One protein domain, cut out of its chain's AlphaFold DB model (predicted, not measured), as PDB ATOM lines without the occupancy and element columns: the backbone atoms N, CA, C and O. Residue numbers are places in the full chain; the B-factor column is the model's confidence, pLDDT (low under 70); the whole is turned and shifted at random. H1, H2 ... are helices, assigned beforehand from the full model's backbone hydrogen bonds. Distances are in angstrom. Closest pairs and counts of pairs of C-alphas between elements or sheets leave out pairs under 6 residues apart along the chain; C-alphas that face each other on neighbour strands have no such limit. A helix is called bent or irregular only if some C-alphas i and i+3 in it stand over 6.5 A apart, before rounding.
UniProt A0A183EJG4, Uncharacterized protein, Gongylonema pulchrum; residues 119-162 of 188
ATOM      1  N   THR A 119       2.305 -58.591   8.741       66.50
ATOM      2  CA  THR A 119       3.690 -59.091   8.748       66.50
ATOM      3  C   THR A 119       4.439 -58.685   7.483       66.50
ATOM      4  O   THR A 119       5.614 -58.353   7.562       66.50
ATOM      5  N   ALA A 120       3.789 -58.637   6.320       71.69
ATOM      6  CA  ALA A 120       4.389 -58.182   5.070       71.69
ATOM      7  C   ALA A 120       4.726 -56.701   5.141       71.69
ATOM      8  O   ALA A 120       5.775 -56.327   4.634       71.69
ATOM      9  N   ASP A 121       3.919 -55.870   5.794       74.56
ATOM     10  CA  ASP A 121       4.276 -54.467   6.009       74.56
ATOM     11  C   ASP A 121       5.458 -54.329   6.975       74.56
ATOM     12  O   ASP A 121       6.366 -53.539   6.725       74.56
ATOM     13  N   THR A 122       5.531 -55.169   8.010       77.75
ATOM     14  CA  THR A 122       6.676 -55.212   8.938       77.75
ATOM     15  C   THR A 122       7.957 -55.707   8.254       77.75
ATOM     16  O   THR A 122       9.024 -55.119   8.427       77.75
ATOM     17  N   VAL A 123       7.860 -56.743   7.421       81.50
ATOM     18  CA  VAL A 123       8.979 -57.314   6.660       81.50
ATOM     19  C   VAL A 123       9.390 -56.392   5.517       81.50
ATOM     20  O   VAL A 123      10.581 -56.190   5.315       81.50
ATOM     21  N   LYS A 124       8.449 -55.761   4.803       80.38
ATOM     22  CA  LYS A 124       8.747 -54.723   3.802       80.38
ATOM     23  C   LYS A 124       9.413 -53.524   4.452       80.38
ATOM     24  O   LYS A 124      10.369 -53.004   3.888       80.38
ATOM     25  N   LYS A 125       8.952 -53.104   5.632       81.44
ATOM     26  CA  LYS A 125       9.575 -52.027   6.401       81.44
ATOM     27  C   LYS A 125      10.991 -52.410   6.824       81.44
ATOM     28  O   LYS A 125      11.900 -51.645   6.538       81.44
ATOM     29  N   GLY A 126      11.199 -53.599   7.391       85.75
ATOM     30  CA  GLY A 126      12.528 -54.101   7.762       85.75
ATOM     31  C   GLY A 126      13.463 -54.289   6.562       85.75
ATOM     32  O   GLY A 126      14.643 -53.963   6.628       85.75
ATOM     33  N   TRP A 127      12.935 -54.739   5.426       85.25
ATOM     34  CA  TRP A 127      13.674 -54.878   4.174       85.25
ATOM     35  C   TRP A 127      14.050 -53.525   3.566       85.25
ATOM     36  O   TRP A 127      15.172 -53.341   3.098       85.25
ATOM     37  N   ASN A 128      13.125 -52.567   3.582       84.69
ATOM     38  CA  ASN A 128      13.380 -51.201   3.152       84.69
ATOM     39  C   ASN A 128      14.410 -50.521   4.066       84.69
ATOM     40  O   ASN A 128      15.317 -49.870   3.562       84.69
ATOM     41  N   ASP A 129      14.333 -50.725   5.381       84.06
ATOM     42  CA  ASP A 129      15.337 -50.242   6.337       84.06
ATOM     43  C   ASP A 129      16.708 -50.873   6.087       84.06
ATOM     44  O   ASP A 129      17.721 -50.183   6.061       84.06
ATOM     45  N   MET A 130      16.752 -52.178   5.817       83.31
ATOM     46  CA  MET A 130      17.994 -52.889   5.521       83.31
ATOM     47  C   MET A 130      18.615 -52.442   4.190       83.31
ATOM     48  O   MET A 130      19.830 -52.259   4.113       83.31
ATOM     49  N   ARG A 131      17.800 -52.196   3.156       82.44
ATOM     50  CA  ARG A 131      18.255 -51.628   1.874       82.44
ATOM     51  C   ARG A 131      18.721 -50.184   1.998       82.44
ATOM     52  O   ARG A 131      19.682 -49.792   1.348       82.44
ATOM     53  N   ASN A 132      18.071 -49.404   2.848       83.88
ATOM     54  CA  ASN A 132      18.481 -48.033   3.126       83.88
ATOM     55  C   ASN A 132      19.564 -47.949   4.207       83.88
ATOM     56  O   ASN A 132      20.038 -46.851   4.504       83.88
ATOM     57  N   SER A 133      19.982 -49.088   4.770       89.12
ATOM     58  CA  SER A 133      20.985 -49.121   5.822       89.12
ATOM     59  C   SER A 133      22.317 -48.584   5.316       89.12
ATOM     60  O   SER A 133      22.735 -48.801   4.173       89.12
ATOM     61  N   SER A 134      23.024 -47.911   6.214       78.69
ATOM     62  CA  SER A 134      24.375 -47.411   5.981       78.69
ATOM     63  C   SER A 134      25.349 -48.523   5.574       78.69
ATOM     64  O   SER A 134      26.298 -48.250   4.845       78.69
ATOM     65  N   LEU A 135      25.094 -49.777   5.963       81.69
ATOM     66  CA  LEU A 135      25.902 -50.945   5.604       81.69
ATOM     67  C   LEU A 135      25.674 -51.386   4.150       81.69
ATOM     68  O   LEU A 135      26.641 -51.531   3.402       81.69
ATOM     69  N   PHE A 136      24.414 -51.533   3.722       84.31
ATOM     70  CA  PHE A 136      24.087 -51.910   2.343       84.31
ATOM     71  C   PHE A 136      24.452 -50.796   1.362       84.31
ATOM     72  O   PHE A 136      25.106 -51.067   0.362       84.31
ATOM     73  N   LYS A 137      24.150 -49.532   1.687       83.88
ATOM     74  CA  LYS A 137      24.552 -48.391   0.851       83.88
ATOM     75  C   LYS A 137      26.066 -48.228   0.777       83.88
ATOM     76  O   LYS A 137      26.567 -47.825  -0.264       83.88
ATOM     77  N   SER A 138      26.816 -48.558   1.831       85.81
ATOM     78  CA  SER A 138      28.287 -48.556   1.769       85.81
ATOM     79  C   SER A 138      28.821 -49.677   0.886       85.81
ATOM     80  O   SER A 138      29.787 -49.472   0.156       85.81
ATOM     81  N   PHE A 139      28.199 -50.853   0.925       84.94
ATOM     82  CA  PHE A 139      28.542 -51.974   0.058       84.94
ATOM     83  C   PHE A 139      28.188 -51.692  -1.411       84.94
ATOM     84  O   PHE A 139      29.039 -51.839  -2.285       84.94
ATOM     85  N   GLU A 140      26.979 -51.196  -1.674       85.25
ATOM     86  CA  GLU A 140      26.522 -50.766  -2.996       85.25
ATOM     87  C   GLU A 140      27.356 -49.598  -3.520       85.25
ATOM     88  O   GLU A 140      27.763 -49.618  -4.670       85.25
ATOM     89  N   SER A 141      27.687 -48.612  -2.687       80.69
ATOM     90  CA  SER A 141      28.552 -47.497  -3.079       80.69
ATOM     91  C   SER A 141      29.969 -47.972  -3.385       80.69
ATOM     92  O   SER A 141      30.553 -47.544  -4.376       80.69
ATOM     93  N   LYS A 142      30.524 -48.913  -2.610       85.56
ATOM     94  CA  LYS A 142      31.831 -49.518  -2.912       85.56
ATOM     95  C   LYS A 142      31.798 -50.324  -4.210       85.56
ATOM     96  O   LYS A 142      32.730 -50.196  -4.995       85.56
ATOM     97  N   LEU A 143      30.735 -51.081  -4.476       85.06
ATOM     98  CA  LEU A 143      30.545 -51.796  -5.744       85.06
ATOM     99  C   LEU A 143      30.292 -50.853  -6.919       85.06
ATOM    100  O   LEU A 143      30.863 -51.042  -7.983       85.06
ATOM    101  N   GLY A 144      29.476 -49.823  -6.735       82.19
ATOM    102  CA  GLY A 144      29.169 -48.814  -7.740       82.19
ATOM    103  C   GLY A 144      30.401 -47.986  -8.080       82.19
ATOM    104  O   GLY A 144      30.680 -47.764  -9.256       82.19
ATOM    105  N   THR A 145      31.190 -47.614  -7.070       81.62
ATOM    106  CA  THR A 145      32.481 -46.933  -7.231       81.62
ATOM    107  C   THR A 145      33.506 -47.857  -7.876       81.62
ATOM    108  O   THR A 145      34.203 -47.431  -8.783       81.62
ATOM    109  N   ALA A 146      33.586 -49.132  -7.483       80.50
ATOM    110  CA  ALA A 146      34.480 -50.098  -8.122       80.50
ATOM    111  C   ALA A 146      34.076 -50.378  -9.578       80.50
ATOM    112  O   ALA A 146      34.940 -50.470 -10.442       80.50
ATOM    113  N   TYR A 147      32.778 -50.453  -9.877       81.88
ATOM    114  CA  TYR A 147      32.249 -50.652 -11.226       81.88
ATOM    115  C   TYR A 147      32.505 -49.440 -12.120       81.88
ATOM    116  O   TYR A 147      32.967 -49.583 -13.249       81.88
ATOM    117  N   THR A 148      32.251 -48.232 -11.613       77.94
ATOM    118  CA  THR A 148      32.582 -47.002 -12.341       77.94
ATOM    119  C   THR A 148      34.084 -46.820 -12.470       77.94
ATOM    120  O   THR A 148      34.515 -46.469 -13.557       77.94
ATOM    121  N   GLN A 149      34.895 -47.126 -11.457       76.88
ATOM    122  CA  GLN A 149      36.354 -47.102 -11.587       76.88
ATOM    123  C   GLN A 149      36.867 -48.149 -12.576       76.88
ATOM    124  O   GLN A 149      37.732 -47.822 -13.374       76.88
ATOM    125  N   ALA A 150      36.312 -49.361 -12.606       80.00
ATOM    126  CA  ALA A 150      36.671 -50.376 -13.595       80.00
ATOM    127  C   ALA A 150      36.272 -49.946 -15.013       80.00
ATOM    128  O   ALA A 150      37.068 -50.060 -15.943       80.00
ATOM    129  N   LYS A 151      35.070 -49.380 -15.182       75.81
ATOM    130  CA  LYS A 151      34.616 -48.816 -16.458       75.81
ATOM    131  C   LYS A 151      35.457 -47.609 -16.871       75.81
ATOM    132  O   LYS A 151      35.813 -47.509 -18.031       75.81
ATOM    133  N   MET A 152      35.806 -46.721 -15.944       70.19
ATOM    134  CA  MET A 152      36.637 -45.547 -16.207       70.19
ATOM    135  C   MET A 152      38.081 -45.938 -16.494       70.19
ATOM    136  O   MET A 152      38.656 -45.357 -17.400       70.19
ATOM    137  N   ALA A 153      38.655 -46.929 -15.810       67.62
ATOM    138  CA  ALA A 153      39.975 -47.486 -16.107       67.62
ATOM    139  C   ALA A 153      39.991 -48.173 -17.481       67.62
ATOM    140  O   ALA A 153      40.934 -48.003 -18.252       67.62
ATOM    141  N   ALA A 154      38.916 -48.881 -17.838       62.28
ATOM    142  CA  ALA A 154      38.746 -49.454 -19.170       62.28
ATOM    143  C   ALA A 154      38.535 -48.377 -20.255       62.28
ATOM    144  O   ALA A 154      39.104 -48.480 -21.337       62.28
ATOM    145  N   SER A 155      37.780 -47.312 -19.966       56.06
ATOM    146  CA  SER A 155      37.546 -46.193 -20.890       56.06
ATOM    147  C   SER A 155      38.771 -45.287 -21.043       56.06
ATOM    148  O   SER A 155      39.081 -44.872 -22.152       56.06
ATOM    149  N   THR A 156      39.526 -45.030 -19.973       58.03
ATOM    150  CA  THR A 156      40.804 -44.294 -20.051       58.03
ATOM    151  C   THR A 156      41.906 -45.126 -20.694       58.03
ATOM    152  O   THR A 156      42.803 -44.548 -21.296       58.03
ATOM    153  N   SER A 157      41.806 -46.460 -20.691       51.91
ATOM    154  CA  SER A 157      42.663 -47.311 -21.529       51.91
ATOM    155  C   SER A 157      42.319 -47.209 -23.024       51.91
ATOM    156  O   SER A 157      43.189 -47.444 -23.858       51.91
ATOM    157  N   ILE A 158      41.089 -46.813 -23.384       54.09
ATOM    158  CA  ILE A 158      40.692 -46.557 -24.779       54.09
ATOM    159  C   ILE A 158      41.111 -45.151 -25.241       54.09
ATOM    160  O   ILE A 158      41.598 -45.008 -26.362       54.09
ATOM    161  N   ASP A 159      41.024 -44.141 -24.370       53.03
ATOM    162  CA  ASP A 159      41.478 -42.779 -24.696       53.03
ATOM    163  C   ASP A 159      43.005 -42.607 -24.621       53.03
ATOM    164  O   ASP A 159      43.575 -41.796 -25.350       53.03
ATOM    165  N   GLN A 160      43.725 -43.408 -23.826       48.50
ATOM    166  CA  GLN A 160      45.194 -43.422 -23.884       48.50
ATOM    167  C   GLN A 160      45.742 -44.185 -25.099       48.50
ATOM    168  O   GLN A 160      46.858 -43.895 -25.525       48.50
ATOM    169  N   LEU A 161      44.961 -45.072 -25.731       45.31
ATOM    170  CA  LEU A 161      45.332 -45.655 -27.028       45.31
ATOM    171  C   LEU A 161      45.062 -44.694 -28.203       45.31
ATOM    172  O   LEU A 161      45.786 -44.732 -29.196       45.31
ATOM    173  N   SER A 162      44.063 -43.809 -28.090       51.34
ATOM    174  CA  SER A 162      43.769 -42.778 -29.100       51.34
ATOM    175  C   SER A 162      44.657 -41.527 -28.961       51.34
ATOM    176  O   SER A 162      44.875 -40.820 -29.948       51.34
TER     177      SER A 162
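Overview. This is residues 119 to 162 of the 188 residues of an uncharacterized protein of Gongylonema pulchrum (UniProt A0A183EJG4). One long helix, H2, makes most of the length of a thin rod, and a shorter helix, H1, meets it end to end at a wide corner, where the rod turns without folding back. Nearly the whole of both helices stands free, with no core between them. The printed part has 44 residues with two named helices, H1 then H2, and no named strand; its class is all helix. It is extended, with a radius of gyration of the C-alphas of 17.3 A, and the C-alphas span 57 by 16 by 7 A.

Along the chain. The longest helix, H2, covers residues 134 to 162 and measures 40.4 A from first to last C-alpha. It begins at C-alpha 134, at (24.375, -47.411, 5.981), and ends at C-alpha 162, at (43.769, -42.778, -29.100). Before it in the chain comes H1, residues 119 to 131, 17.8 A from first to last C-alpha, with C-alpha 119 at (3.690, -59.091, 8.748). Neither helix is bent.

Arrangement. H2 and H1 are close but not clearly touching, with 2 pairs of C-alphas within 8 A. Their closest C-alphas are those of Met 130 and Phe 136, 6.9 A apart. The two helices run the same way at a steep tilt of 45 degrees, and their centres are 29.9 A apart. A tight link of 2 residues joins them. Residues 119 to 130, which belong to H1, stand free, and so do residues 141 to 162, which belong to H2. In H1 every O i to N i+4 pair is within hydrogen-bond range; in H2 24 of 25 are.

Size, cuts and confidence. The two C-alphas farthest apart are those of Thr 119 and Ser 162, the first and last printed residues, at 57.5 A. The printed part has no cut, and its one link is tight. The mean pLDDT of the printed part is 75.1; residue 119 and residues 153 to 162 are under 70.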